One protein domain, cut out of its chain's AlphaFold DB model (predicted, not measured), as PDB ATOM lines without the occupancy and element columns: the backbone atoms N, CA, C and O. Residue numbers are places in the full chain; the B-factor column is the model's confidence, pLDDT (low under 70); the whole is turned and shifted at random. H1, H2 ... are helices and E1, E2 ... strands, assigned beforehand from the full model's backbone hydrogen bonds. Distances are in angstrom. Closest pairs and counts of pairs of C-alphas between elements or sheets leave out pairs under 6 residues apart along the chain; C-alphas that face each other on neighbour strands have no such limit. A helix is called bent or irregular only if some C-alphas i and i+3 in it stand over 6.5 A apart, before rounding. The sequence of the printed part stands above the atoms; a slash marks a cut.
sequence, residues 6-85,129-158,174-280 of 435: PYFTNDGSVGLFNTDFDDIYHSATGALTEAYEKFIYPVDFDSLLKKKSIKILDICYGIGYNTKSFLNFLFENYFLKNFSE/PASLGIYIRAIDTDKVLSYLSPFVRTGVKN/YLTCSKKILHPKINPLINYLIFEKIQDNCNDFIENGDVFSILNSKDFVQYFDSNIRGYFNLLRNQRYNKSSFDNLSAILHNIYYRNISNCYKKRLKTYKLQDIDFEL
ATOM      1  N   PRO A   6     125.106 204.971 214.690       91.31
ATOM      2  CA  PRO A   6     125.901 204.442 213.590       91.31
ATOM      3  C   PRO A   6     126.813 203.290 214.012       91.31
ATOM      4  O   PRO A   6     127.266 203.191 215.152       91.31
ATOM      5  N   TYR A   7     127.151 202.446 213.045       90.12
ATOM      6  CA  TYR A   7     128.193 201.431 213.164       90.12
ATOM      7  C   TYR A   7     128.828 201.171 211.793       90.12
ATOM      8  O   TYR A   7     128.234 201.515 210.779       90.12
ATOM      9  N   PHE A   8     130.028 200.584 211.710       89.62
ATOM     10  CA  PHE A   8     130.530 200.122 210.404       89.62
ATOM     11  C   PHE A   8     130.089 198.683 210.149       89.62
ATOM     12  O   PHE A   8     130.229 197.812 211.007       89.62
ATOM     13  N   THR A   9     129.582 198.419 208.955       88.94
ATOM     14  CA  THR A   9     129.309 197.065 208.476       88.94
ATOM     15  C   THR A   9     130.603 196.381 208.034       88.94
ATOM     16  O   THR A   9     131.635 197.029 207.841       88.94
ATOM     17  N   ASN A  10     130.561 195.065 207.811       85.19
ATOM     18  CA  ASN A  10     131.767 194.309 207.438       85.19
ATOM     19  C   ASN A  10     132.395 194.747 206.101       85.19
ATOM     20  O   ASN A  10     133.585 194.531 205.883       85.19
ATOM     21  N   ASP A  11     131.621 195.367 205.208       87.31
ATOM     22  CA  ASP A  11     132.111 195.910 203.936       87.31
ATOM     23  C   ASP A  11     132.717 197.319 204.047       87.31
ATOM     24  O   ASP A  11     133.130 197.904 203.048       87.31
ATOM     25  N   GLY A  12     132.835 197.876 205.254       89.56
ATOM     26  CA  GLY A  12     133.410 199.207 205.456       89.56
ATOM     27  C   GLY A  12     132.480 200.363 205.099       89.56
ATOM     28  O   GLY A  12     132.947 201.503 205.011       89.56
ATOM     29  N   SER A  13     131.193 200.094 204.874       93.25
ATOM     30  CA  SER A  13     130.146 201.116 204.846       93.25
ATOM     31  C   SER A  13     129.573 201.365 206.250       93.25
ATOM     32  O   SER A  13     129.943 200.695 207.215       93.25
ATOM     33  N   VAL A  14     128.749 202.401 206.394       93.38
ATOM     34  CA  VAL A  14     128.132 202.801 207.662       93.38
ATOM     35  C   VAL A  14     126.718 202.234 207.706       93.38
ATOM     36  O   VAL A  14     125.886 202.555 206.867       93.38
ATOM     37  N   GLY A  15     126.448 201.384 208.686       91.75
ATOM     38  CA  GLY A  15     125.106 200.960 209.054       91.75
ATOM     39  C   GLY A  15     124.518 201.863 210.133       91.75
ATOM     40  O   GLY A  15     125.225 202.638 210.782       91.75
ATOM     41  N   LEU A  16     123.211 201.742 210.328       91.19
ATOM     42  CA  LEU A  16     122.457 202.509 211.312       91.19
ATOM     43  C   LEU A  16     121.483 201.603 212.042       91.19
ATOM     44  O   LEU A  16     120.925 200.681 211.441       91.19
ATOM     45  N   PHE A  17     121.271 201.905 213.313       89.00
ATOM     46  CA  PHE A  17     120.242 201.301 214.140       89.00
ATOM     47  C   PHE A  17     119.148 202.329 214.440       89.00
ATOM     48  O   PHE A  17     119.440 203.478 214.768       89.00
ATOM     49  N   ASN A  18     117.896 201.912 214.283       87.56
ATOM     50  CA  ASN A  18     116.709 202.679 214.616       87.56
ATOM     51  C   ASN A  18     116.127 202.132 215.926       87.56
ATOM     52  O   ASN A  18     115.749 200.959 215.991       87.56
ATOM     53  N   THR A  19     116.076 202.981 216.950       84.56
ATOM     54  CA  THR A  19     115.584 202.653 218.292       84.56
ATOM     55  C   THR A  19     114.072 202.441 218.313       84.56
ATOM     56  O   THR A  19     113.621 201.459 218.899       84.56
ATOM     57  N   ASP A  20     113.303 203.275 217.609       83.81
ATOM     58  CA  ASP A  20     111.835 203.175 217.536       83.81
ATOM     59  C   ASP A  20     111.373 201.824 216.979       83.81
ATOM     60  O   ASP A  20     110.389 201.233 217.427       83.81
ATOM     61  N   PHE A  21     112.106 201.323 215.989       81.88
ATOM     62  CA  PHE A  21     111.801 200.069 215.324       81.88
ATOM     63  C   PHE A  21     112.547 198.866 215.893       81.88
ATOM     64  O   PHE A  21     112.240 197.752 215.463       81.88
ATOM     65  N   ASP A  22     113.515 199.054 216.792       84.12
ATOM     66  CA  ASP A  22     114.469 198.019 217.213       84.12
ATOM     67  C   ASP A  22     114.989 197.221 215.995       84.12
ATOM     68  O   ASP A  22     114.787 196.008 215.841       84.12
ATOM     69  N   ASP A  23     115.537 197.941 215.008       82.00
ATOM     70  CA  ASP A  23     116.112 197.342 213.798       82.00
ATOM     71  C   ASP A  23     117.314 198.085 213.250       82.00
ATOM     72  O   ASP A  23     117.529 199.266 213.499       82.00
ATOM     73  N   ILE A  24     118.039 197.385 212.386       83.38
ATOM     74  CA  ILE A  24     119.046 197.993 211.524       83.38
ATOM     75  C   ILE A  24     118.436 198.402 210.179       83.38
ATOM     76  O   ILE A  24     117.590 197.694 209.638       83.38
ATOM     77  N   TYR A  25     118.896 199.525 209.623       78.69
ATOM     78  CA  TYR A  25     118.458 200.010 208.304       78.69
ATOM     79  C   TYR A  25     118.896 199.076 207.165       78.69
ATOM     80  O   TYR A  25     118.162 198.866 206.209       78.69
ATOM     81  N   HIS A  26     120.093 198.496 207.280       79.06
ATOM     82  CA  HIS A  26     120.684 197.631 206.259       79.06
ATOM     83  C   HIS A  26     121.328 196.405 206.891       79.06
ATOM     84  O   HIS A  26     121.617 196.376 208.090       79.06
ATOM     85  N   SER A  27     121.646 195.400 206.075       76.12
ATOM     86  CA  SER A  27     122.389 194.235 206.530       76.12
ATOM     87  C   SER A  27     123.712 194.634 207.180       76.12
ATOM     88  O   SER A  27     124.588 195.236 206.558       76.12
ATOM     89  N   ALA A  28     123.931 194.174 208.413       66.06
ATOM     90  CA  ALA A  28     125.208 194.343 209.104       66.06
ATOM     91  C   ALA A  28     126.396 193.669 208.371       66.06
ATOM     92  O   ALA A  28     127.554 193.984 208.642       66.06
ATOM     93  N   THR A  29     126.121 192.796 207.392       69.75
ATOM     94  CA  THR A  29     127.151 192.219 206.513       69.75
ATOM     95  C   THR A  29     127.708 193.209 205.483       69.75
ATOM     96  O   THR A  29     128.822 193.000 205.008       69.75
ATOM     97  N   GLY A  30     126.984 194.283 205.159       85.00
ATOM     98  CA  GLY A  30     127.439 195.323 204.238       85.00
ATOM     99  C   GLY A  30     126.302 196.137 203.630       85.00
ATOM    100  O   GLY A  30     125.617 195.628 202.744       85.00
ATOM    101  N   ALA A  31     126.128 197.388 204.068       89.50
ATOM    102  CA  ALA A  31     125.041 198.251 203.602       89.50
ATOM    103  C   ALA A  31     125.223 198.664 202.136       89.50
ATOM    104  O   ALA A  31     124.310 198.540 201.323       89.50
ATOM    105  N   LEU A  32     126.439 199.074 201.766       92.56
ATOM    106  CA  LEU A  32     126.744 199.424 200.382       92.56
ATOM    107  C   LEU A  32     126.695 198.193 199.468       92.56
ATOM    108  O   LEU A  32     126.175 198.260 198.359       92.56
ATOM    109  N   THR A  33     127.202 197.051 199.933       90.88
ATOM    110  CA  THR A  33     127.138 195.799 199.169       90.88
ATOM    111  C   THR A  33     125.695 195.380 198.895       90.88
ATOM    112  O   THR A  33     125.379 194.987 197.773       90.88
ATOM    113  N   GLU A  34     124.813 195.485 199.888       90.94
ATOM    114  CA  GLU A  34     123.389 195.216 199.711       90.94
ATOM    115  C   GLU A  34     122.769 196.132 198.651       90.94
ATOM    116  O   GLU A  34     122.093 195.632 197.752       90.94
ATOM    117  N   ALA A  35     123.077 197.433 198.681       94.50
ATOM    118  CA  ALA A  35     122.579 198.375 197.684       94.50
ATOM    119  C   ALA A  35     122.928 197.938 196.245       94.50
ATOM    120  O   ALA A  35     122.061 197.876 195.369       94.50
ATOM    121  N   TYR A  36     124.180 197.530 196.008       94.06
ATOM    122  CA  TYR A  36     124.595 196.998 194.706       94.06
ATOM    123  C   TYR A  36     123.869 195.701 194.334       94.06
ATOM    124  O   TYR A  36     123.365 195.571 193.219       94.06
ATOM    125  N   GLU A  37     123.794 194.745 195.260       92.62
ATOM    126  CA  GLU A  37     123.230 193.417 195.002       92.62
ATOM    127  C   GLU A  37     121.718 193.434 194.740       92.62
ATOM    128  O   GLU A  37     121.223 192.574 194.011       92.62
ATOM    129  N   LYS A  38     120.973 194.377 195.333       93.25
ATOM    130  CA  LYS A  38     119.509 194.456 195.194       93.25
ATOM    131  C   LYS A  38     119.042 195.457 194.152       93.25
ATOM    132  O   LYS A  38     118.032 195.203 193.505       93.25
ATOM    133  N   PHE A  39     119.728 196.588 194.021       96.31
ATOM    134  CA  PHE A  39     119.199 197.720 193.262       96.31
ATOM    135  C   PHE A  39     120.021 198.042 192.016       96.31
ATOM    136  O   PHE A  39     119.482 198.626 191.083       96.31
ATOM    137  N   ILE A  40     121.301 197.652 191.969       95.38
ATOM    138  CA  ILE A  40     122.184 197.989 190.844       95.38
ATOM    139  C   ILE A  40     122.376 196.794 189.914       95.38
ATOM    140  O   ILE A  40     121.948 196.842 188.768       95.38
ATOM    141  N   TYR A  41     122.959 195.691 190.382       93.44
ATOM    142  CA  TYR A  41     123.267 194.538 189.522       93.44
ATOM    143  C   TYR A  41     122.067 193.889 188.813       93.44
ATOM    144  O   TYR A  41     122.258 193.359 187.717       93.44
ATOM    145  N   PRO A  42     120.834 193.925 189.351       94.06
ATOM    146  CA  PRO A  42     119.679 193.409 188.616       94.06
ATOM    147  C   PRO A  42     119.307 194.235 187.376       94.06
ATOM    148  O   PRO A  42     118.667 193.702 186.465       94.06
ATOM    149  N   VAL A  43     119.701 195.511 187.327       94.25
ATOM    150  CA  VAL A  43     119.337 196.453 186.262       94.25
ATOM    151  C   VAL A  43     120.118 196.153 184.985       94.25
ATOM    152  O   VAL A  43     121.340 196.014 184.991       94.25
ATOM    153  N   ASP A  44     119.410 196.105 183.858       92.38
ATOM    154  CA  ASP A  44     120.027 196.109 182.532       92.38
ATOM    155  C   ASP A  44     120.419 197.543 182.141       92.38
ATOM    156  O   ASP A  44     119.645 198.291 181.535       92.38
ATOM    157  N   PHE A  45     121.634 197.939 182.528       89.69
ATOM    158  CA  PHE A  45     122.156 199.271 182.235       89.69
ATOM    159  C   PHE A  45     122.361 199.522 180.736       89.69
ATOM    160  O   PHE A  45     122.217 200.664 180.303       89.69
ATOM    161  N   ASP A  46     122.630 198.496 179.927       86.94
ATOM    162  CA  ASP A  46     122.830 198.665 178.484       86.94
ATOM    163  C   ASP A  46     121.528 199.058 177.781       86.94
ATOM    164  O   ASP A  46     121.538 199.873 176.855       86.94
ATOM    165  N   SER A  47     120.394 198.512 178.227       89.06
ATOM    166  CA  SER A  47     119.073 198.963 177.783       89.06
ATOM    167  C   SER A  47     118.729 200.341 178.354       89.06
ATOM    168  O   SER A  47     118.342 201.252 177.615       89.06
ATOM    169  N   LEU A  48     118.943 200.535 179.660       89.94
ATOM    170  CA  LEU A  48     118.599 201.773 180.359       89.94
ATOM    171  C   LEU A  48     119.305 202.999 179.755       89.94
ATOM    172  O   LEU A  48     118.684 204.043 179.567       89.94
ATOM    173  N   LEU A  49     120.582 202.867 179.395       86.00
ATOM    174  CA  LEU A  49     121.408 203.960 178.874       86.00
ATOM    175  C   LEU A  49     121.162 204.303 177.405       86.00
ATOM    176  O   LEU A  49     121.650 205.328 176.932       86.00
ATOM    177  N   LYS A  50     120.380 203.495 176.679       85.62
ATOM    178  CA  LYS A  50     119.885 203.866 175.342       85.62
ATOM    179  C   LYS A  50     118.780 204.923 175.412       85.62
ATOM    180  O   LYS A  50     118.470 205.548 174.397       85.62
ATOM    181  N   LYS A  51     118.169 205.128 176.584       85.19
ATOM    182  CA  LYS A  51     117.137 206.150 176.787       85.19
ATOM    183  C   LYS A  51     117.748 207.551 176.741       85.19
ATOM    184  O   LYS A  51     118.904 207.758 177.083       85.19
ATOM    185  N   LYS A  52     116.944 208.544 176.349       83.88
ATOM    186  CA  LYS A  52     117.355 209.963 176.381       83.88
ATOM    187  C   LYS A  52     117.371 210.539 177.799       83.88
ATOM    188  O   LYS A  52     118.135 211.457 178.080       83.88
ATOM    189  N   SER A  53     116.516 210.013 178.670       89.00
ATOM    190  CA  SER A  53     116.419 210.410 180.070       89.00
ATOM    191  C   SER A  53     116.126 209.201 180.945       89.00
ATOM    192  O   SER A  53     115.343 208.340 180.543       89.00
ATOM    193  N   ILE A  54     116.712 209.176 182.138       93.50
ATOM    194  CA  ILE A  54     116.480 208.162 183.163       93.50
ATOM    195  C   ILE A  54     115.878 208.850 184.381       93.50
ATOM    196  O   ILE A  54     116.467 209.790 184.914       93.50
ATOM    197  N   LYS A  55     114.716 208.372 184.825       97.50
ATOM    198  CA  LYS A  55     114.034 208.834 186.034       97.50
ATOM    199  C   LYS A  55     114.034 207.736 187.090       97.50
ATOM    200  O   LYS A  55     113.619 206.612 186.804       97.50
ATOM    201  N   ILE A  56     114.465 208.072 188.302       98.56
ATOM    202  CA  ILE A  56     114.551 207.149 189.440       98.56
ATOM    203  C   ILE A  56     113.773 207.707 190.623       98.56
ATOM    204  O   ILE A  56     113.874 208.895 190.927       98.56
ATOM    205  N   LEU A  57     113.019 206.835 191.286       98.75
ATOM    206  CA  LEU A  57     112.355 207.112 192.551       98.75
ATOM    207  C   LEU A  57     113.003 206.258 193.648       98.75
ATOM    208  O   LEU A  57     112.962 205.035 193.565       98.75
ATOM    209  N   ASP A  58     113.603 206.889 194.651       98.62
ATOM    210  CA  ASP A  58     114.253 206.236 195.796       98.62
ATOM    211  C   ASP A  58     113.409 206.479 197.056       98.62
ATOM    212  O   ASP A  58     113.369 207.593 197.583       98.62
ATOM    213  N   ILE A  59     112.654 205.462 197.480       98.25
ATOM    214  CA  ILE A  59     111.709 205.531 198.605       98.25
ATOM    215  C   ILE A  59     112.376 204.954 199.850       98.25
ATOM    216  O   ILE A  59     112.850 203.818 199.813       98.25
ATOM    217  N   CYS A  60     112.309 205.709 200.951       95.25
ATOM    218  CA  CYS A  60     113.093 205.486 202.169       95.25
ATOM    219  C   CYS A  60     114.586 205.676 201.897       95.25
ATOM    220  O   CYS A  60     115.410 204.794 202.120       95.25
ATOM    221  N   TYR A  61     114.908 206.862 201.376       96.19
ATOM    222  CA  TYR A  61     116.252 207.242 200.965       96.19
ATOM    223  C   TYR A  61     117.302 207.042 202.068       96.19
ATOM    224  O   TYR A  61     118.432 206.655 201.766       96.19
ATOM    225  N   GLY A  62     116.965 207.303 203.334       93.94
ATOM    226  CA  GLY A  62     117.868 207.184 204.475       93.94
ATOM    227  C   GLY A  62     119.172 207.946 204.245       93.94
ATOM    228  O   GLY A  62     119.175 209.139 203.965       93.94
ATOM    229  N   ILE A  63     120.304 207.242 204.302       93.69
ATOM    230  CA  ILE A  63     121.639 207.793 203.990       93.69
ATOM    231  C   ILE A  63     122.043 207.649 202.514       93.69
ATOM    232  O   ILE A  63     123.210 207.845 202.162       93.69
ATOM    233  N   GLY A  64     121.100 207.302 201.644       95.62
ATOM    234  CA  GLY A  64     121.195 207.408 200.194       95.62
ATOM    235  C   GLY A  64     122.014 206.332 199.497       95.62
ATOM    236  O   GLY A  64     122.569 206.611 198.433       95.62
ATOM    237  N   TYR A  65     122.156 205.128 200.066       96.38
ATOM    238  CA  TYR A  65     122.999 204.095 199.454       96.38
ATOM    239  C   TYR A  65     122.525 203.662 198.069       96.38
ATOM    240  O   TYR A  65     123.373 203.474 197.196       96.38
ATOM    241  N   ASN A  66     121.219 203.568 197.827       97.00
ATOM    242  CA  ASN A  66     120.691 203.123 196.536       97.00
ATOM    243  C   ASN A  66     120.976 204.165 195.445       97.00
ATOM    244  O   ASN A  66     121.659 203.863 194.461       97.00
ATOM    245  N   THR A  67     120.601 205.426 195.684       97.19
ATOM    246  CA  THR A  67     120.984 206.566 194.834       97.19
ATOM    247  C   THR A  67     122.497 206.662 194.606       97.19
ATOM    248  O   THR A  67     122.947 206.765 193.463       97.19
ATOM    249  N   LYS A  68     123.317 206.619 195.667       96.44
ATOM    250  CA  LYS A  68     124.781 206.733 195.543       96.44
ATOM    251  C   LYS A  68     125.368 205.598 194.726       96.44
ATOM    252  O   LYS A  68     126.240 205.851 193.904       96.44
ATOM    253  N   SER A  69     124.905 204.369 194.941       96.31
ATOM    254  CA  SER A  69     125.391 203.197 194.211       96.31
ATOM    255  C   SER A  69     125.055 203.299 192.730       96.31
ATOM    256  O   SER A  69     125.915 203.025 191.900       96.31
ATOM    257  N   PHE A  70     123.856 203.781 192.387       95.81
ATOM    258  CA  PHE A  70     123.468 204.024 190.999       95.81
ATOM    259  C   PHE A  70     124.375 205.065 190.336       95.81
ATOM    260  O   PHE A  70     124.984 204.803 189.298       95.81
ATOM    261  N   LEU A  71     124.522 206.232 190.968       92.44
ATOM    262  CA  LEU A  71     125.358 207.314 190.452       92.44
ATOM    263  C   LEU A  71     126.833 206.909 190.351       92.44
ATOM    264  O   LEU A  71     127.497 207.226 189.366       92.44
ATOM    265  N   ASN A  72     127.341 206.178 191.343       91.62
ATOM    266  CA  ASN A  72     128.714 205.687 191.357       91.62
ATOM    267  C   ASN A  72     128.954 204.643 190.267       91.62
ATOM    268  O   ASN A  72     129.956 204.726 189.564       91.62
ATOM    269  N   PHE A  73     128.017 203.710 190.071       90.12
ATOM    270  CA  PHE A  73     128.097 202.725 188.997       90.12
ATOM    271  C   PHE A  73     128.152 203.400 187.626       90.12
ATOM    272  O   PHE A  73     129.002 203.047 186.807       90.12
ATOM    273  N   LEU A  74     127.308 204.413 187.394       85.12
ATOM    274  CA  LEU A  74     127.351 205.211 186.169       85.12
ATOM    275  C   LEU A  74     128.680 205.947 186.000       85.12
ATOM    276  O   LEU A  74     129.272 205.951 184.917       85.12
ATOM    277  N   PHE A  75     129.169 206.553 187.077       81.31
ATOM    278  CA  PHE A  75     130.425 207.280 187.065       81.31
ATOM    279  C   PHE A  75     131.618 206.391 186.724       81.31
ATOM    280  O   PHE A  75     132.391 206.724 185.825       81.31
ATOM    281  N   GLU A  76     131.736 205.239 187.374       76.94
ATOM    282  CA  GLU A  76     132.851 204.318 187.174       76.94
ATOM    283  C   GLU A  76     132.777 203.592 185.827       76.94
ATOM    284  O   GLU A  76     133.762 203.556 185.085       76.94
ATOM    285  N   ASN A  77     131.612 203.049 185.471       74.31
ATOM    286  CA  ASN A  77     131.496 202.144 184.326       74.31
ATOM    287  C   ASN A  77     131.213 202.855 183.007       74.31
ATOM    288  O   ASN A  77     131.515 202.301 181.952       74.31
ATOM    289  N   TYR A  78     130.677 204.077 183.047       70.50
ATOM    290  CA  TYR A  78     130.307 204.799 181.834       70.50
ATOM    291  C   TYR A  78     131.064 206.106 181.685       70.50
ATOM    292  O   TYR A  78     131.636 206.337 180.623       70.50
ATOM    293  N   PHE A  79     131.138 206.962 182.704       68.06
ATOM    294  CA  PHE A  79     131.852 208.232 182.535       68.06
ATOM    295  C   PHE A  79     133.377 208.041 182.507       68.06
ATOM    296  O   PHE A  79     134.029 208.510 181.572       68.06
ATOM    297  N   LEU A  80     133.946 207.300 183.463       62.75
ATOM    298  CA  LEU A  80     135.391 207.056 183.520       62.75
ATOM    299  C   LEU A  80     135.878 206.079 182.443       62.75
ATOM    300  O   LEU A  80     136.899 206.338 181.806       62.75
ATOM    301  N   LYS A  81     135.150 204.988 182.186       59.16
ATOM    302  CA  LYS A  81     135.552 204.002 181.169       59.16
ATOM    303  C   LYS A  81     135.571 204.596 179.757       59.16
ATOM    304  O   LYS A  81     136.588 204.491 179.073       59.16
ATOM    305  N   ASN A  82     134.516 205.318 179.362       55.81
ATOM    306  CA  ASN A  82     134.484 206.019 178.071       55.81
ATOM    307  C   ASN A  82     135.583 207.085 177.962       55.81
ATOM    308  O   ASN A  82     136.085 207.345 176.869       55.81
ATOM    309  N   PHE A  83     135.958 207.720 179.076       51.72
ATOM    310  CA  PHE A  83     137.093 208.637 179.099       51.72
ATOM    311  C   PHE A  83     138.421 207.911 178.864       51.72
ATOM    312  O   PHE A  83     139.234 208.370 178.062       51.72
ATOM    313  N   SER A  84     138.639 206.780 179.533       51.62
ATOM    314  CA  SER A  84     139.878 206.006 179.429       51.62
ATOM    315  C   SER A  84     140.090 205.428 178.033       51.62
ATOM    316  O   SER A  84     141.169 205.581 177.463       51.62
ATOM    317  N   GLU A  85     139.048 204.812 177.466       53.09
ATOM    318  CA  GLU A  85     139.089 204.190 176.139       53.09
ATOM    319  C   GLU A  85     139.370 205.218 175.038       53.09
ATOM    320  O   GLU A  85     140.183 204.964 174.153       53.09
ATOM    321  N   PRO A 129     128.203 213.439 174.377       42.59
ATOM    322  CA  PRO A 129     127.105 212.523 174.105       42.59
ATOM    323  C   PRO A 129     125.819 213.365 174.063       42.59
ATOM    324  O   PRO A 129     125.736 214.394 174.742       42.59
ATOM    325  N   ALA A 130     124.827 212.980 173.256       46.34
ATOM    326  CA  ALA A 130     123.470 213.504 173.422       46.34
ATOM    327  C   ALA A 130     123.118 213.369 174.915       46.34
ATOM    328  O   ALA A 130     123.247 212.277 175.458       46.34
ATOM    329  N   SER A 131     122.867 214.485 175.606       59.19
ATOM    330  CA  SER A 131     122.919 214.551 177.072       59.19
ATOM    331  C   SER A 131     121.863 213.642 177.689       59.19
ATOM    332  O   SER A 131     120.687 214.002 177.708       59.19
ATOM    333  N   LEU A 132     122.289 212.473 178.164       71.38
ATOM    334  CA  LEU A 132     121.481 211.598 178.997       71.38
ATOM    335  C   LEU A 132     121.083 212.383 180.251       71.38
ATOM    336  O   LEU A 132     121.927 212.631 181.109       71.38
ATOM    337  N   GLY A 133     119.824 212.809 180.327       83.12
ATOM    338  CA  GLY A 133     119.302 213.486 181.512       83.12
ATOM    339  C   GLY A 133     119.027 212.464 182.606       83.12
ATOM    340  O   GLY A 133     118.312 211.494 182.359       83.12
ATOM    341  N   ILE A 134     119.575 212.656 183.800       90.50
ATOM    342  CA  ILE A 134     119.296 211.781 184.944       90.50
ATOM    343  C   ILE A 134     118.501 212.595 185.950       90.50
ATOM    344  O   ILE A 134     118.947 213.654 186.367       90.50
ATOM    345  N   TYR A 135     117.337 212.097 186.336       94.81
ATOM    346  CA  TYR A 135     116.505 212.699 187.364       94.81
ATOM    347  C   TYR A 135     116.262 211.678 188.468       94.81
ATOM    348  O   TYR A 135     115.793 210.571 188.206       94.81
ATOM    349  N   ILE A 136     116.584 212.045 189.701       97.31
ATOM    350  CA  ILE A 136     116.395 211.198 190.874       97.31
ATOM    351  C   ILE A 136     115.530 211.955 191.868       97.31
ATOM    352  O   ILE A 136     115.907 213.032 192.325       97.31
ATOM    353  N   ARG A 137     114.390 211.375 192.239       98.06
ATOM    354  CA  ARG A 137     113.607 211.825 193.385       98.06
ATOM    355  C   ARG A 137     113.851 210.883 194.552       98.06
ATOM    356  O   ARG A 137     113.524 209.706 194.467       98.06
ATOM    357  N   ALA A 138     114.393 211.420 195.632       98.12
ATOM    358  CA  ALA A 138     114.595 210.725 196.890       98.12
ATOM    359  C   ALA A 138     113.536 211.164 197.903       98.12
ATOM    360  O   ALA A 138     113.275 212.359 198.050       98.12
ATOM    361  N   ILE A 139     112.929 210.208 198.603       98.12
ATOM    362  CA  ILE A 139     111.891 210.468 199.599       98.12
ATOM    363  C   ILE A 139     112.263 209.805 200.920       98.12
ATOM    364  O   ILE A 139     112.523 208.603 200.956       98.12
ATOM    365  N   ASP A 140     112.223 210.570 202.009       96.38
ATOM    366  CA  ASP A 140     112.366 210.027 203.360       96.38
ATOM    367  C   ASP A 140     111.606 210.846 204.399       96.38
ATOM    368  O   ASP A 140     111.616 212.070 204.348       96.38
ATOM    369  N   THR A 141     111.000 210.206 205.389       94.25
ATOM    370  CA  THR A 141     110.341 210.921 206.490       94.25
ATOM    371  C   THR A 141     111.338 211.563 207.458       94.25
ATOM    372  O   THR A 141     111.021 212.574 208.083       94.25
ATOM    373  N   ASP A 142     112.547 211.011 207.573       93.75
ATOM    374  CA  ASP A 142     113.602 211.500 208.450       93.75
ATOM    375  C   ASP A 142     114.521 212.491 207.724       93.75
ATOM    376  O   ASP A 142     115.476 212.160 207.009       93.75
ATOM    377  N   LYS A 143     114.225 213.769 207.952       94.31
ATOM    378  CA  LYS A 143     114.987 214.878 207.384       94.31
ATOM    379  C   LYS A 143     116.449 214.875 207.827       94.31
ATOM    380  O   LYS A 143     117.328 215.040 206.985       94.31
ATOM    381  N   VAL A 144     116.725 214.688 209.118       95.38
ATOM    382  CA  VAL A 144     118.101 214.756 209.643       95.38
ATOM    383  C   VAL A 144     118.934 213.647 209.018       95.38
ATOM    384  O   VAL A 144     120.040 213.904 208.539       95.38
ATOM    385  N   LEU A 145     118.373 212.442 208.933       93.69
ATOM    386  CA  LEU A 145     119.050 211.308 208.335       93.69
ATOM    387  C   LEU A 145     119.376 211.528 206.856       93.69
ATOM    388  O   LEU A 145     120.521 211.343 206.432       93.69
ATOM    389  N   SER A 146     118.386 211.979 206.084       95.75
ATOM    390  CA  SER A 146     118.572 212.269 204.660       95.75
ATOM    391  C   SER A 146     119.606 213.367 204.399       95.75
ATOM    392  O   SER A 146     120.409 213.254 203.472       95.75
ATOM    393  N   TYR A 147     119.680 214.375 205.270       97.19
ATOM    394  CA  TYR A 147     120.692 215.432 205.216       97.19
ATOM    395  C   TYR A 147     122.096 214.942 205.584       97.19
ATOM    396  O   TYR A 147     123.083 215.494 205.099       97.19
ATOM    397  N   LEU A 148     122.228 213.883 206.386       96.88
ATOM    398  CA  LEU A 148     123.533 213.286 206.686       96.88
ATOM    399  C   LEU A 148     124.115 212.497 205.507       96.88
ATOM    400  O   LEU A 148     125.328 212.274 205.475       96.88
ATOM    401  N   SER A 149     123.292 212.116 204.523       96.31
ATOM    402  CA  SER A 149     123.693 211.328 203.353       96.31
ATOM    403  C   SER A 149     125.041 211.755 202.746       96.31
ATOM    404  O   SER A 149     125.967 210.939 202.788       96.31
ATOM    405  N   PRO A 150     125.252 212.983 202.236       96.12
ATOM    406  CA  PRO A 150     126.497 213.345 201.547       96.12
ATOM    407  C   PRO A 150     127.767 213.182 202.400       96.12
ATOM    408  O   PRO A 150     128.860 213.033 201.860       96.12
ATOM    409  N   PHE A 151     127.653 213.162 203.726       96.31
ATOM    410  CA  PHE A 151     128.798 213.073 204.627       96.31
ATOM    411  C   PHE A 151     129.244 211.641 204.904       96.31
ATOM    412  O   PHE A 151     130.382 211.435 205.317       96.31
ATOM    413  N   VAL A 152     128.374 210.650 204.707       95.50
ATOM    414  CA  VAL A 152     128.637 209.267 205.123       95.50
ATOM    415  C   VAL A 152     129.829 208.663 204.373       95.50
ATOM    416  O   VAL A 152     129.875 208.647 203.138       95.50
ATOM    417  N   ARG A 153     130.788 208.116 205.130       92.44
ATOM    418  CA  ARG A 153     131.972 207.431 204.591       92.44
ATOM    419  C   ARG A 153     131.655 206.025 204.104       92.44
ATOM    420  O   ARG A 153     130.740 205.356 204.571       92.44
ATOM    421  N   THR A 154     132.475 205.559 203.170       92.69
ATOM    422  CA  THR A 154     132.452 204.188 202.644       92.69
ATOM    423  C   THR A 154     133.879 203.700 202.394       92.69
ATOM    424  O   THR A 154     134.823 204.499 202.387       92.69
ATOM    425  N   GLY A 155     134.051 202.391 202.201       88.06
ATOM    426  CA  GLY A 155     135.351 201.778 201.922       88.06
ATOM    427  C   GLY A 155     136.334 201.826 203.093       88.06
ATOM    428  O   GLY A 155     137.550 201.819 202.875       88.06
ATOM    429  N   VAL A 156     135.838 201.921 204.331       87.50
ATOM    430  CA  VAL A 156     136.680 201.925 205.533       87.50
ATOM    431  C   VAL A 156     137.302 200.542 205.726       87.50
ATOM    432  O   VAL A 156     136.612 199.526 205.728       87.50
ATOM    433  N   LYS A 157     138.627 200.508 205.887       82.56
ATOM    434  CA  LYS A 157     139.404 199.291 206.167       82.56
ATOM    435  C   LYS A 157     139.793 199.247 207.644       82.56
ATOM    436  O   LYS A 157     139.898 200.298 208.269       82.56
ATOM    437  N   ASN A 158     140.081 198.051 208.160       69.88
ATOM    438  CA  ASN A 158     140.581 197.826 209.525       69.88
ATOM    439  C   ASN A 158     139.669 198.412 210.613       69.88
ATOM    440  O   ASN A 158     140.078 199.245 211.417       69.88
ATOM    441  N   TYR A 174     126.176 189.048 212.923       62.66
ATOM    442  CA  TYR A 174     126.455 189.487 211.553       62.66
ATOM    443  C   TYR A 174     127.891 189.990 211.373       62.66
ATOM    444  O   TYR A 174     128.496 189.736 210.330       62.66
ATOM    445  N   LEU A 175     128.463 190.644 212.387       64.06
ATOM    446  CA  LEU A 175     129.814 191.212 212.325       64.06
ATOM    447  C   LEU A 175     130.940 190.173 212.448       64.06
ATOM    448  O   LEU A 175     132.071 190.420 212.050       64.06
ATOM    449  N   THR A 176     130.635 188.973 212.940       59.12
ATOM    450  CA  THR A 176     131.607 187.873 213.085       59.12
ATOM    451  C   THR A 176     131.818 187.058 211.799       59.12
ATOM    452  O   THR A 176     132.601 186.108 211.784       59.12
ATOM    453  N   CYS A 177     131.145 187.405 210.693       56.31
ATOM    454  CA  CYS A 177     131.197 186.629 209.454       56.31
ATOM    455  C   CYS A 177     132.470 186.920 208.632       56.31
ATOM    456  O   CYS A 177     132.577 187.931 207.941       56.31
ATOM    457  N   SER A 178     133.417 185.981 208.669       51.91
ATOM    458  CA  SER A 178     134.790 186.061 208.144       51.91
ATOM    459  C   SER A 178     134.956 185.746 206.646       51.91
ATOM    460  O   SER A 178     135.957 185.161 206.228       51.91
ATOM    461  N   LYS A 179     133.990 186.105 205.791       57.72
ATOM    462  CA  LYS A 179     134.206 185.977 204.336       57.72
ATOM    463  C   LYS A 179     135.174 187.065 203.854       57.72
ATOM    464  O   LYS A 179     135.221 188.148 204.427       57.72
ATOM    465  N   LYS A 180     135.932 186.799 202.779       59.06
ATOM    466  CA  LYS A 180     136.660 187.854 202.050       59.06
ATOM    467  C   LYS A 180     135.629 188.851 201.528       59.06
ATOM    468  O   LYS A 180     134.914 188.555 200.572       59.06
ATOM    469  N   ILE A 181     135.511 189.987 202.197       66.25
ATOM    470  CA  ILE A 181     134.545 191.023 201.859       66.25
ATOM    471  C   ILE A 181     135.293 192.115 201.097       66.25
ATOM    472  O   ILE A 181     136.365 192.562 201.500       66.25
ATOM    473  N   LEU A 182     134.756 192.481 199.934       74.88
ATOM    474  CA  LEU A 182     135.201 193.667 199.214       74.88
ATOM    475  C   LEU A 182     134.803 194.893 200.034       74.88
ATOM    476  O   LEU A 182     133.751 194.890 200.666       74.88
ATOM    477  N   HIS A 183     135.624 195.937 199.999       75.62
ATOM    478  CA  HIS A 183     135.321 197.209 200.652       75.62
ATOM    479  C   HIS A 183     134.920 198.235 199.590       75.62
ATOM    480  O   HIS A 183     135.770 199.043 199.195       75.62
ATOM    481  N   PRO A 184     133.685 198.162 199.049       82.62
ATOM    482  CA  PRO A 184     133.238 199.101 198.038       82.62
ATOM    483  C   PRO A 184     133.304 200.525 198.592       82.62
ATOM    484  O   PRO A 184     133.074 200.776 199.779       82.62
ATOM    485  N   LYS A 185     133.648 201.468 197.718       89.75
ATOM    486  CA  LYS A 185     133.778 202.879 198.058       89.75
ATOM    487  C   LYS A 185     133.017 203.699 197.031       89.75
ATOM    488  O   LYS A 185     133.186 203.493 195.838       89.75
ATOM    489  N   ILE A 186     132.217 204.640 197.511       90.12
ATOM    490  CA  ILE A 186     131.606 205.667 196.672       90.12
ATOM    491  C   ILE A 186     132.659 206.731 196.357       90.12
ATOM    492  O   ILE A 186     133.376 207.202 197.248       90.12
ATOM    493  N   ASN A 187     132.753 207.119 195.089       85.88
ATOM    494  CA  ASN A 187     133.607 208.208 194.658       85.88
ATOM    495  C   ASN A 187     133.189 209.512 195.373       85.88
ATOM    496  O   ASN A 187     132.009 209.871 195.332       85.88
ATOM    497  N   PRO A 188     134.128 210.257 195.992       82.94
ATOM    498  CA  PRO A 188     133.807 211.491 196.712       82.94
ATOM    499  C   PRO A 188     133.014 212.519 195.894       82.94
ATOM    500  O   PRO A 188     132.201 213.243 196.462       82.94
ATOM    501  N   LEU A 189     133.191 212.565 194.569       82.12
ATOM    502  CA  LEU A 189     132.448 213.477 193.693       82.12
ATOM    503  C   LEU A 189     130.933 213.244 193.738       82.12
ATOM    504  O   LEU A 189     130.175 214.203 193.630       82.12
ATOM    505  N   ILE A 190     130.484 212.002 193.941       88.50
ATOM    506  CA  ILE A 190     129.056 211.680 194.074       88.50
ATOM    507  C   ILE A 190     128.484 212.304 195.348       88.50
ATOM    508  O   ILE A 190     127.393 212.866 195.331       88.50
ATOM    509  N   ASN A 191     129.244 212.263 196.443       90.88
ATOM    510  CA  ASN A 191     128.849 212.896 197.697       90.88
ATOM    511  C   ASN A 191     128.789 214.426 197.563       90.88
ATOM    512  O   ASN A 191     127.843 215.033 198.058       90.88
ATOM    513  N   TYR A 192     129.744 215.047 196.859       87.06
ATOM    514  CA  TYR A 192     129.697 216.485 196.569       87.06
ATOM    515  C   TYR A 192     128.515 216.874 195.674       87.06
ATOM    516  O   TYR A 192     127.872 217.881 195.949       87.06
ATOM    517  N   LEU A 193     128.193 216.066 194.657       87.25
ATOM    518  CA  LEU A 193     127.004 216.275 193.827       87.25
ATOM    519  C   LEU A 193     125.734 216.252 194.687       87.25
ATOM    520  O   LEU A 193     124.937 217.182 194.633       87.25
ATOM    521  N   ILE A 194     125.545 215.201 195.490       92.50
ATOM    522  CA  ILE A 194     124.367 215.083 196.361       92.50
ATOM    523  C   ILE A 194     124.303 216.267 197.331       92.50
ATOM    524  O   ILE A 194     123.235 216.837 197.523       92.50
ATOM    525  N   PHE A 195     125.438 216.675 197.905       92.31
ATOM    526  CA  PHE A 195     125.513 217.840 198.784       92.31
ATOM    527  C   PHE A 195     125.038 219.123 198.099       92.31
ATOM    528  O   PHE A 195     124.186 219.815 198.649       92.31
ATOM    529  N   GLU A 196     125.572 219.429 196.913       86.88
ATOM    530  CA  GLU A 196     125.203 220.618 196.132       86.88
ATOM    531  C   GLU A 196     123.699 220.613 195.836       86.88
ATOM    532  O   GLU A 196     123.007 221.589 196.098       86.88
ATOM    533  N   LYS A 197     123.159 219.470 195.401       88.81
ATOM    534  CA  LYS A 197     121.737 219.344 195.058       88.81
ATOM    535  C   LYS A 197     120.804 219.428 196.263       88.81
ATOM    536  O   LYS A 197     119.735 220.022 196.153       88.81
ATOM    537  N   ILE A 198     121.192 218.873 197.412       93.06
ATOM    538  CA  ILE A 198     120.439 219.066 198.659       93.06
ATOM    539  C   ILE A 198     120.487 220.543 199.055       93.06
ATOM    540  O   ILE A 198     119.454 221.107 199.389       93.06
ATOM    541  N   GLN A 199     121.649 221.195 198.983       89.25
ATOM    542  CA  GLN A 199     121.766 222.616 199.302       89.25
ATOM    543  C   GLN A 199     120.882 223.496 198.402       89.25
ATOM    544  O   GLN A 199     120.271 224.438 198.906       89.25
ATOM    545  N   ASP A 200     120.802 223.186 197.109       85.06
ATOM    546  CA  ASP A 200     119.990 223.935 196.145       85.06
ATOM    547  C   ASP A 200     118.481 223.744 196.370       85.06
ATOM    548  O   ASP A 200     117.705 224.688 196.220       85.06
ATOM    549  N   ASN A 201     118.059 222.532 196.745       87.00
ATOM    550  CA  ASN A 201     116.642 222.162 196.829       87.00
ATOM    551  C   ASN A 201     116.065 222.211 198.259       87.00
ATOM    552  O   ASN A 201     114.842 222.156 198.429       87.00
ATOM    553  N   CYS A 202     116.912 222.326 199.286       91.19
ATOM    554  CA  CYS A 202     116.532 222.294 200.698       91.19
ATOM    555  C   CYS A 202     117.119 223.490 201.471       91.19
ATOM    556  O   CYS A 202     118.235 223.447 201.990       91.19
ATOM    557  N   ASN A 203     116.325 224.557 201.609       88.19
ATOM    558  CA  ASN A 203     116.764 225.831 202.200       88.19
ATOM    559  C   ASN A 203     117.288 225.722 203.645       88.19
ATOM    560  O   ASN A 203     118.182 226.474 204.033       88.19
ATOM    561  N   ASP A 204     116.743 224.800 204.444       92.31
ATOM    562  CA  ASP A 204     117.095 224.603 205.855       92.31
ATOM    563  C   ASP A 204     118.306 223.673 206.062       92.31
ATOM    564  O   ASP A 204     118.763 223.514 207.194       92.31
ATOM    565  N   PHE A 205     118.865 223.083 204.998       93.25
ATOM    566  CA  PHE A 205     119.942 222.090 205.090       93.25
ATOM    567  C   PHE A 205     121.183 222.606 205.833       93.25
ATOM    568  O   PHE A 205     121.641 221.988 206.795       93.25
ATOM    569  N   ILE A 206     121.710 223.768 205.429       90.62
ATOM    570  CA  ILE A 206     122.921 224.357 206.031       90.62
ATOM    571  C   ILE A 206     122.675 224.839 207.467       90.62
ATOM    572  O   ILE A 206     123.604 224.866 208.277       90.62
ATOM    573  N   GLU A 207     121.437 225.210 207.796       90.69
ATOM    574  CA  GLU A 207     121.054 225.805 209.082       90.69
ATOM    575  C   GLU A 207     120.641 224.758 210.120       90.69
ATOM    576  O   GLU A 207     120.727 225.019 211.323       90.69
ATOM    577  N   ASN A 208     120.294 223.546 209.677       93.81
ATOM    578  CA  ASN A 208     119.827 222.464 210.530       93.81
ATOM    579  C   ASN A 208     120.795 222.207 211.705       93.81
ATOM    580  O   ASN A 208     121.985 221.929 211.515       93.81
ATOM    581  N   GLY A 209     120.291 222.389 212.929       93.31
ATOM    582  CA  GLY A 209     121.082 222.296 214.159       93.31
ATOM    583  C   GLY A 209     121.454 220.861 214.519       93.31
ATOM    584  O   GLY A 209     122.591 220.619 214.925       93.31
ATOM    585  N   ASP A 210     120.543 219.909 214.304       95.31
ATOM    586  CA  ASP A 210     120.783 218.493 214.590       95.31
ATOM    587  C   ASP A 210     121.881 217.934 213.681       95.31
ATOM    588  O   ASP A 210     122.851 217.366 214.184       95.31
ATOM    589  N   VAL A 211     121.817 218.203 212.371       95.50
ATOM    590  CA  VAL A 211     122.860 217.801 211.407       95.50
ATOM    591  C   VAL A 211     124.225 218.348 211.823       95.50
ATOM    592  O   VAL A 211     125.199 217.600 211.904       95.50
ATOM    593  N   PHE A 212     124.309 219.638 212.160       94.25
ATOM    594  CA  PHE A 212     125.557 220.242 212.627       94.25
ATOM    595  C   PHE A 212     126.078 219.604 213.921       94.25
ATOM    596  O   PHE A 212     127.285 219.372 214.042       94.25
ATOM    597  N   SER A 213     125.185 219.307 214.869       94.25
ATOM    598  CA  SER A 213     125.545 218.680 216.141       94.25
ATOM    599  C   SER A 213     126.110 217.269 215.942       94.25
ATOM    600  O   SER A 213     127.142 216.933 216.522       94.25
ATOM    601  N   ILE A 214     125.507 216.479 215.048       94.94
ATOM    602  CA  ILE A 214     125.921 215.109 214.737       94.94
ATOM    603  C   ILE A 214     127.268 215.110 214.013       94.94
ATOM    604  O   ILE A 214     128.183 214.391 214.415       94.94
ATOM    605  N   LEU A 215     127.430 215.959 212.992       94.12
ATOM    606  CA  LEU A 215     128.669 216.042 212.213       94.12
ATOM    607  C   LEU A 215     129.880 216.462 213.058       94.12
ATOM    608  O   LEU A 215     131.000 216.045 212.763       94.12
ATOM    609  N   ASN A 216     129.677 217.286 214.091       90.69
ATOM    610  CA  ASN A 216     130.753 217.786 214.952       90.69
ATOM    611  C   ASN A 216     130.853 217.060 216.306       90.69
ATOM    612  O   ASN A 216     131.716 217.402 217.117       90.69
ATOM    613  N   SER A 217     130.029 216.037 216.543       91.56
ATOM    614  CA  SER A 217     130.147 215.178 217.720       91.56
ATOM    615  C   SER A 217     131.421 214.334 217.653       91.56
ATOM    616  O   SER A 217     131.703 213.682 216.644       91.56
ATOM    617  N   LYS A 218     132.172 214.287 218.761       89.25
ATOM    618  CA  LYS A 218     133.355 213.419 218.895       89.25
ATOM    619  C   LYS A 218     133.003 211.936 218.748       89.25
ATOM    620  O   LYS A 218     133.833 211.176 218.257       89.25
ATOM    621  N   ASP A 219     131.781 211.555 219.110       87.75
ATOM    622  CA  ASP A 219     131.322 210.165 219.066       87.75
ATOM    623  C   ASP A 219     131.044 209.696 217.630       87.75
ATOM    624  O   ASP A 219     131.221 208.521 217.304       87.75
ATOM    625  N   PHE A 220     130.650 210.620 216.744       91.31
ATOM    626  CA  PHE A 220     130.162 210.284 215.404       91.31
ATOM    627  C   PHE A 220     131.079 210.729 214.262       91.31
ATOM    628  O   PHE A 220     130.956 210.219 213.148       91.31
ATOM    629  N   VAL A 221     132.043 211.623 214.509       90.75
ATOM    630  CA  VAL A 221     132.908 212.199 213.460       90.75
ATOM    631  C   VAL A 221     133.622 211.146 212.601       90.75
ATOM    632  O   VAL A 221     133.870 211.374 211.419       90.75
ATOM    633  N   GLN A 222     133.920 209.967 213.156       91.50
ATOM    634  CA  GLN A 222     134.591 208.882 212.436       91.50
ATOM    635  C   GLN A 222     133.788 208.324 211.248       91.50
ATOM    636  O   GLN A 222     134.395 207.852 210.282       91.50
ATOM    637  N   TYR A 223     132.453 208.410 211.290       93.56
ATOM    638  CA  TYR A 223     131.549 207.907 210.248       93.56
ATOM    639  C   TYR A 223     131.388 208.885 209.072       93.56
ATOM    640  O   TYR A 223     130.822 208.515 208.040       93.56
ATOM    641  N   PHE A 224     131.923 210.107 209.192       94.81
ATOM    642  CA  PHE A 224     131.733 211.190 208.228       94.81
ATOM    643  C   PHE A 224     133.031 211.639 207.556       94.81
ATOM    644  O   PHE A 224     134.092 211.686 208.179       94.81
ATOM    645  N   ASP A 225     132.960 211.960 206.264       91.00
ATOM    646  CA  ASP A 225     134.105 212.390 205.469       91.00
ATOM    647  C   ASP A 225     134.549 213.795 205.896       91.00
ATOM    648  O   ASP A 225     133.757 214.739 205.965       91.00
ATOM    649  N   SER A 226     135.838 213.936 206.212       86.81
ATOM    650  CA  SER A 226     136.388 215.171 206.765       86.81
ATOM    651  C   SER A 226     136.341 216.339 205.786       86.81
ATOM    652  O   SER A 226     136.186 217.478 206.223       86.81
ATOM    653  N   ASN A 227     136.462 216.077 204.482       83.56
ATOM    654  CA  ASN A 227     136.560 217.128 203.475       83.56
ATOM    655  C   ASN A 227     135.197 217.773 203.239       83.56
ATOM    656  O   ASN A 227     135.073 218.998 203.288       83.56
ATOM    657  N   ILE A 228     134.154 216.963 203.039       86.56
ATOM    658  CA  ILE A 228     132.801 217.487 202.824       86.56
ATOM    659  C   ILE A 228     132.206 218.084 204.106       86.56
ATOM    660  O   ILE A 228     131.537 219.114 204.053       86.56
ATOM    661  N   ARG A 229     132.552 217.537 205.281       92.00
ATOM    662  CA  ARG A 229     132.237 218.160 206.575       92.00
ATOM    663  C   ARG A 229     132.912 219.524 206.735       92.00
ATOM    664  O   ARG A 229     132.272 220.477 207.173       92.00
ATOM    665  N   GLY A 230     134.189 219.634 206.366       84.94
ATOM    666  CA  GLY A 230     134.914 220.907 206.360       84.94
ATOM    667  C   GLY A 230     134.252 221.938 205.444       84.94
ATOM    668  O   GLY A 230     134.080 223.090 205.838       84.94
ATOM    669  N   TYR A 231     133.801 221.511 204.261       83.50
ATOM    670  CA  TYR A 231     133.055 222.359 203.332       83.50
ATOM    671  C   TYR A 231     131.709 222.835 203.905       83.50
ATOM    672  O   TYR A 231     131.411 224.026 203.858       83.50
ATOM    673  N   PHE A 232     130.934 221.947 204.531       89.06
ATOM    674  CA  PHE A 232     129.692 222.314 205.220       89.06
ATOM    675  C   PHE A 232     129.918 223.337 206.338       89.06
ATOM    676  O   PHE A 232     129.233 224.358 206.399       89.06
ATOM    677  N   ASN A 233     130.923 223.106 207.189       87.12
ATOM    678  CA  ASN A 233     131.279 224.034 208.261       87.12
ATOM    679  C   ASN A 233     131.724 225.394 207.704       87.12
ATOM    680  O   ASN A 233     131.353 226.429 208.253       87.12
ATOM    681  N   LEU A 234     132.469 225.414 206.595       82.75
ATOM    682  CA  LEU A 234     132.835 226.648 205.903       82.75
ATOM    683  C   LEU A 234     131.590 227.411 205.438       82.75
ATOM    684  O   LEU A 234     131.516 228.612 205.669       82.75
ATOM    685  N   LEU A 235     130.622 226.751 204.799       82.94
ATOM    686  CA  LEU A 235     129.394 227.399 204.325       82.94
ATOM    687  C   LEU A 235     128.560 227.964 205.480       82.94
ATOM    688  O   LEU A 235     128.087 229.099 205.403       82.94
ATOM    689  N   ARG A 236     128.444 227.212 206.580       84.56
ATOM    690  CA  ARG A 236     127.748 227.659 207.792       84.56
ATOM    691  C   ARG A 236     128.455 228.854 208.445       84.56
ATOM    692  O   ARG A 236     127.803 229.823 208.819       84.56
ATOM    693  N   ASN A 237     129.787 228.829 208.504       76.38
ATOM    694  CA  ASN A 237     130.605 229.909 209.063       76.38
ATOM    695  C   ASN A 237     130.767 231.100 208.109       76.38
ATOM    696  O   ASN A 237     130.971 232.212 208.554       76.38
ATOM    697  N   GLN A 238     130.648 230.962 206.792       63.34
ATOM    698  CA  GLN A 238     130.642 232.137 205.907       63.34
ATOM    699  C   GLN A 238     129.390 233.008 206.105       63.34
ATOM    700  O   GLN A 238     129.413 234.179 205.730       63.34
ATOM    701  N   ARG A 239     128.346 232.482 206.766       54.03
ATOM    702  CA  ARG A 239     127.219 233.264 207.304       54.03
ATOM    703  C   ARG A 239     127.498 233.882 208.691       54.03
ATOM    704  O   ARG A 239     126.785 234.798 209.082       54.03
ATOM    705  N   TYR A 240     128.548 233.454 209.402       43.41
ATOM    706  CA  TYR A 240     128.971 233.954 210.721       43.41
ATOM    707  C   TYR A 240     130.456 234.359 210.719       43.41
ATOM    708  O   TYR A 240     131.334 233.509 210.775       43.41
ATOM    709  N   ASN A 241     130.736 235.666 210.670       41.66
ATOM    710  CA  ASN A 241     132.076 236.280 210.623       41.66
ATOM    711  C   ASN A 241     133.267 235.417 211.128       41.66
ATOM    712  O   ASN A 241     133.311 234.962 212.267       41.66
ATOM    713  N   LYS A 242     134.252 235.251 210.229       47.09
ATOM    714  CA  LYS A 242     135.447 234.379 210.275       47.09
ATOM    715  C   LYS A 242     136.312 234.470 211.541       47.09
ATOM    716  O   LYS A 242     136.733 235.568 211.880       47.09
ATOM    717  N   SER A 243     136.826 233.309 211.983       44.19
ATOM    718  CA  SER A 243     138.281 233.039 212.115       44.19
ATOM    719  C   SER A 243     138.581 231.638 212.688       44.19
ATOM    720  O   SER A 243     138.478 231.433 213.894       44.19
ATOM    721  N   SER A 244     139.036 230.682 211.871       50.94
ATOM    722  CA  SER A 244     139.868 229.568 212.370       50.94
ATOM    723  C   SER A 244     140.747 228.970 211.265       50.94
ATOM    724  O   SER A 244     140.375 228.983 210.086       50.94
ATOM    725  N   PHE A 245     141.921 228.470 211.667       50.25
ATOM    726  CA  PHE A 245     142.974 227.880 210.824       50.25
ATOM    727  C   PHE A 245     142.501 226.653 210.019       50.25
ATOM    728  O   PHE A 245     143.002 226.407 208.923       50.25
ATOM    729  N   ASP A 246     141.467 225.951 210.494       49.34
ATOM    730  CA  ASP A 246     140.859 224.792 209.817       49.34
ATOM    731  C   ASP A 246     140.226 225.140 208.455       49.34
ATOM    732  O   ASP A 246     139.992 224.265 207.623       49.34
ATOM    733  N   ASN A 247     139.980 226.427 208.187       54.03
ATOM    734  CA  ASN A 247     139.376 226.904 206.941       54.03
ATOM    735  C   ASN A 247     140.395 227.230 205.840       54.03
ATOM    736  O   ASN A 247     140.000 227.620 204.738       54.03
ATOM    737  N   LEU A 248     141.699 227.104 206.114       51.91
ATOM    738  CA  LEU A 248     142.736 227.563 205.193       51.91
ATOM    739  C   LEU A 248     142.693 226.805 203.859       51.91
ATOM    740  O   LEU A 248     142.734 227.435 202.808       51.91
ATOM    741  N   SER A 249     142.514 225.481 203.887       49.44
ATOM    742  CA  SER A 249     142.459 224.658 202.668       49.44
ATOM    743  C   SER A 249     141.292 225.049 201.753       49.44
ATOM    744  O   SER A 249     141.480 225.283 200.562       49.44
ATOM    745  N   ALA A 250     140.093 225.234 202.309       47.88
ATOM    746  CA  ALA A 250     138.925 225.625 201.524       47.88
ATOM    747  C   ALA A 250     139.014 227.073 201.003       47.88
ATOM    748  O   ALA A 250     138.572 227.374 199.893       47.88
ATOM    749  N   ILE A 251     139.625 227.983 201.770       50.44
ATOM    750  CA  ILE A 251     139.914 229.350 201.317       50.44
ATOM    751  C   ILE A 251     140.930 229.329 200.168       50.44
ATOM    752  O   ILE A 251     140.702 229.977 199.147       50.44
ATOM    753  N   LEU A 252     142.013 228.561 200.301       53.19
ATOM    754  CA  LEU A 252     143.031 228.405 199.262       53.19
ATOM    755  C   LEU A 252     142.457 227.748 198.004       53.19
ATOM    756  O   LEU A 252     142.734 228.220 196.905       53.19
ATOM    757  N   HIS A 253     141.586 226.747 198.152       52.94
ATOM    758  CA  HIS A 253     140.864 226.134 197.038       52.94
ATOM    759  C   HIS A 253     140.006 227.163 196.290       52.94
ATOM    760  O   HIS A 253     140.071 227.248 195.067       52.94
ATOM    761  N   ASN A 254     139.263 228.012 197.005       52.22
ATOM    762  CA  ASN A 254     138.448 229.068 196.396       52.22
ATOM    763  C   ASN A 254     139.291 230.147 195.697       52.22
ATOM    764  O   ASN A 254     138.907 230.638 194.633       52.22
ATOM    765  N   ILE A 255     140.443 230.516 196.264       54.94
ATOM    766  CA  ILE A 255     141.394 231.444 195.635       54.94
ATOM    767  C   ILE A 255     141.984 230.816 194.365       54.94
ATOM    768  O   ILE A 255     141.992 231.452 193.313       54.94
ATOM    769  N   TYR A 256     142.415 229.557 194.437       58.12
ATOM    770  CA  TYR A 256     142.906 228.796 193.291       58.12
ATOM    771  C   TYR A 256     141.846 228.729 192.183       58.12
ATOM    772  O   TYR A 256     142.108 229.138 191.054       58.12
ATOM    773  N   TYR A 257     140.609 228.347 192.513       51.38
ATOM    774  CA  TYR A 257     139.505 228.245 191.555       51.38
ATOM    775  C   TYR A 257     139.145 229.592 190.914       51.38
ATOM    776  O   TYR A 257     138.841 229.658 189.720       51.38
ATOM    777  N   ARG A 258     139.220 230.697 191.669       53.78
ATOM    778  CA  ARG A 258     139.047 232.054 191.123       53.78
ATOM    779  C   ARG A 258     140.110 232.392 190.081       53.78
ATOM    780  O   ARG A 258     139.757 232.997 189.068       53.78
ATOM    781  N   ASN A 259     141.343 231.941 190.285       54.44
ATOM    782  CA  ASN A 259     142.493 232.231 189.426       54.44
ATOM    783  C   ASN A 259     142.732 231.200 188.310       54.44
ATOM    784  O   ASN A 259     143.570 231.418 187.439       54.44
ATOM    785  N   ILE A 260     141.971 230.106 188.278       59.91
ATOM    786  CA  ILE A 260     141.953 229.188 187.139       59.91
ATOM    787  C   ILE A 260     141.402 229.905 185.890       59.91
ATOM    788  O   ILE A 260     140.414 230.648 185.950       59.91
ATOM    789  N   SER A 261     142.027 229.657 184.733       54.56
ATOM    790  CA  SER A 261     141.641 230.275 183.460       54.56
ATOM    791  C   SER A 261     140.204 229.922 183.048       54.56
ATOM    792  O   SER A 261     139.681 228.843 183.343       54.56
ATOM    793  N   ASN A 262     139.549 230.814 182.299       48.56
ATOM    794  CA  ASN A 262     138.185 230.585 181.805       48.56
ATOM    795  C   ASN A 262     138.059 229.320 180.937       48.56
ATOM    796  O   ASN A 262     136.991 228.711 180.901       48.56
ATOM    797  N   CYS A 263     139.145 228.900 180.277       43.22
ATOM    798  CA  CYS A 263     139.223 227.635 179.547       43.22
ATOM    799  C   CYS A 263     139.050 226.434 180.493       43.22
ATOM    800  O   CYS A 263     138.179 225.595 180.282       43.22
ATOM    801  N   TYR A 264     139.796 226.406 181.598       45.41
ATOM    802  CA  TYR A 264     139.695 225.356 182.613       45.41
ATOM    803  C   TYR A 264     138.348 225.387 183.350       45.41
ATOM    804  O   TYR A 264     137.755 224.336 183.566       45.41
ATOM    805  N   LYS A 265     137.800 226.571 183.662       47.19
ATOM    806  CA  LYS A 265     136.443 226.701 184.232       47.19
ATOM    807  C   LYS A 265     135.365 226.163 183.283       47.19
ATOM    808  O   LYS A 265     134.457 225.463 183.721       47.19
ATOM    809  N   LYS A 266     135.467 226.438 181.973       43.62
ATOM    810  CA  LYS A 266     134.589 225.842 180.943       43.62
ATOM    811  C   LYS A 266     134.757 224.320 180.848       43.62
ATOM    812  O   LYS A 266     133.788 223.619 180.583       43.62
ATOM    813  N   ARG A 267     135.963 223.813 181.098       42.91
ATOM    814  CA  ARG A 267     136.310 222.392 181.029       42.91
ATOM    815  C   ARG A 267     135.858 221.583 182.248       42.91
ATOM    816  O   ARG A 267     135.356 220.480 182.089       42.91
ATOM    817  N   LEU A 268     135.948 222.153 183.448       43.16
ATOM    818  CA  LEU A 268     135.351 221.603 184.672       43.16
ATOM    819  C   LEU A 268     133.827 221.476 184.537       43.16
ATOM    820  O   LEU A 268     133.276 220.437 184.879       43.16
ATOM    821  N   LYS A 269     133.166 222.454 183.898       40.31
ATOM    822  CA  LYS A 269     131.747 222.362 183.490       40.31
ATOM    823  C   LYS A 269     131.454 221.256 182.461       40.31
ATOM    824  O   LYS A 269     130.297 220.968 182.190       40.31
ATOM    825  N   THR A 270     132.482 220.661 181.848       39.06
ATOM    826  CA  THR A 270     132.332 219.564 180.874       39.06
ATOM    827  C   THR A 270     132.226 218.197 181.561       39.06
ATOM    828  O   THR A 270     131.742 217.253 180.940       39.06
ATOM    829  N   TYR A 271     132.561 218.084 182.856       47.00
ATOM    830  CA  TYR A 271     132.021 217.009 183.691       47.00
ATOM    831  C   TYR A 271     130.537 217.308 183.907       47.00
ATOM    832  O   TYR A 271     130.155 218.045 184.813       47.00
ATOM    833  N   LYS A 272     129.690 216.776 183.023       49.62
ATOM    834  CA  LYS A 272     128.232 216.980 182.998       49.62
ATOM    835  C   LYS A 272     127.500 216.261 184.143       49.62
ATOM    836  O   LYS A 272     126.411 215.739 183.965       49.62
ATOM    837  N   LEU A 273     128.072 216.281 185.346       52.75
ATOM    838  CA  LEU A 273     127.347 216.017 186.591       52.75
ATOM    839  C   LEU A 273     126.203 217.036 186.786       52.75
ATOM    840  O   LEU A 273     125.223 216.736 187.451       52.75
ATOM    841  N   GLN A 274     126.280 218.205 186.135       52.25
ATOM    842  CA  GLN A 274     125.202 219.203 186.103       52.25
ATOM    843  C   GLN A 274     123.915 218.720 185.415       52.25
ATOM    844  O   GLN A 274     122.852 219.239 185.742       52.25
ATOM    845  N   ASP A 275     123.995 217.734 184.513       71.38
ATOM    846  CA  ASP A 275     122.819 217.154 183.841       71.38
ATOM    847  C   ASP A 275     122.095 216.118 184.737       71.38
ATOM    848  O   ASP A 275     121.104 215.512 184.318       71.38
ATOM    849  N   ILE A 276     122.594 215.904 185.963       84.75
ATOM    850  CA  ILE A 276     121.932 215.122 187.006       84.75
ATOM    851  C   ILE A 276     121.103 216.074 187.859       84.75
ATOM    852  O   ILE A 276     121.629 216.978 188.513       84.75
ATOM    853  N   ASP A 277     119.801 215.851 187.859       89.31
ATOM    854  CA  ASP A 277     118.864 216.486 188.762       89.31
ATOM    855  C   ASP A 277     118.545 215.531 189.918       89.31
ATOM    856  O   ASP A 277     118.286 214.341 189.716       89.31
ATOM    857  N   PHE A 278     118.628 216.043 191.141       93.00
ATOM    858  CA  PHE A 278     118.402 215.281 192.362       93.00
ATOM    859  C   PHE A 278     117.498 216.089 193.283       93.00
ATOM    860  O   PHE A 278     117.866 217.166 193.748       93.00
ATOM    861  N   GLU A 279     116.323 215.547 193.568       95.06
ATOM    862  CA  GLU A 279     115.309 216.179 194.393       95.06
ATOM    863  C   GLU A 279     115.069 215.344 195.649       95.06
ATOM    864  O   GLU A 279     114.529 214.240 195.574       95.06
ATOM    865  N   LEU A 280     115.431 215.891 196.809       96.88
ATOM    866  CA  LEU A 280     115.114 215.300 198.103       96.88
ATOM    867  C   LEU A 280     113.793 215.871 198.630       96.88
ATOM    868  O   LEU A 280     113.609 217.089 198.696       96.88
TER     869      LEU A 280
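Overview. This is residues 6 to 85, 129 to 158 and 174 to 280 of the 435 residues of the protein "Methyltransf_30 domain-containing protein" of Fusobacterium sp. CAG:815 (UniProt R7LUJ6). A wall of three parallel strands, E3, E4 and E5, has residues 65 to 71 of H3 and much of H5 packed on it, with H4, H6 and H7 clustered beyond the strands' C-terminal ends. The hairpin E1 E2 and H1 lie to one side; on the other, H8 and H9 form an arm from H7 round an open gap back to H10 and E5. The printed part has 217 residues with ten named helices and five named strands, in the order E1 E2 H1 H2 E3 H3 E4 H4 H5 H6 H7 H8 H9 H10 E5, class mixed. It is compact, radius of gyration of the C-alphas 18.2 A, spanning 50 by 45 by 33 A.

Arrangement. E1, residues 6 to 8, and E2, residues 14 to 18, form an antiparallel hairpin, N 7 and O 15 within hydrogen-bond range at 3.0 A. H1, residues 31 to 40, touches residues 65 to 73 of H3, residues 65 to 85, about perpendicular at 71 degrees, only just past steep; the closest C-alphas, of Ala 35 and Asn 66, are 5.2 A apart. H2, residues 45 to 48, touches no helix. E4, residues 133 to 139, is parallel to E3, residues 53 to 59 (N 56 and O 135, 2.8 A), and to E5, residues 276 to 280 (N 138 and O 279, 2.8 A). H3, H5, residues 188 to 201, and H10, residues 272 to 275, only graze this sheet; H4, residues 143 to 151, only just does, with 5 pairs of C-alphas within 10 A. H4 touches H5 opposite ways at 36 degrees, only just steep, closest C-alphas Pro 150 and Asn 191, 4.5 A. H4 touches H6, residues 209 to 216, closest C-alphas Val 144 and Val 211, 5.9 A. Residues 230 to 234 of H7, residues 226 to 238, touch H8, residues 245 to 259, about perpendicular at 84 degrees, closest C-alphas Leu 234 and Asn 247, 6.6 A. H9, residues 262 to 268, touches no helix. O i to N i+4 pairs are all within range in H1, H5, H6, H7 and H9, but 15 of 17 in H3, 3 of 5 in H4 and 9 of 11 in H8; H2 and H10 are too short.

Along the chain. E1 begins at C-alpha 6 (125.901, 204.442, 213.590). H3 is 28.3 A long, H8 21.8 A, H5 20.2 A. H4 and H8 are irregular: C-alphas 147 and 150 are 7.2 A apart, 246 and 249 7.3 A. E5 ends at C-alpha 280 (115.114, 215.300, 198.103).

Size, cuts and confidence. Residues 86 to 128 and 159 to 173 are not printed, with C-alpha gaps of 14.7 A and 16.5 A. The link E2 to H1 is long. Residues 80 to 85 and 258 to 264 stand free. Mean pLDDT of the printed part is 80.0; 58 residues are under 70, among them 238 to 274.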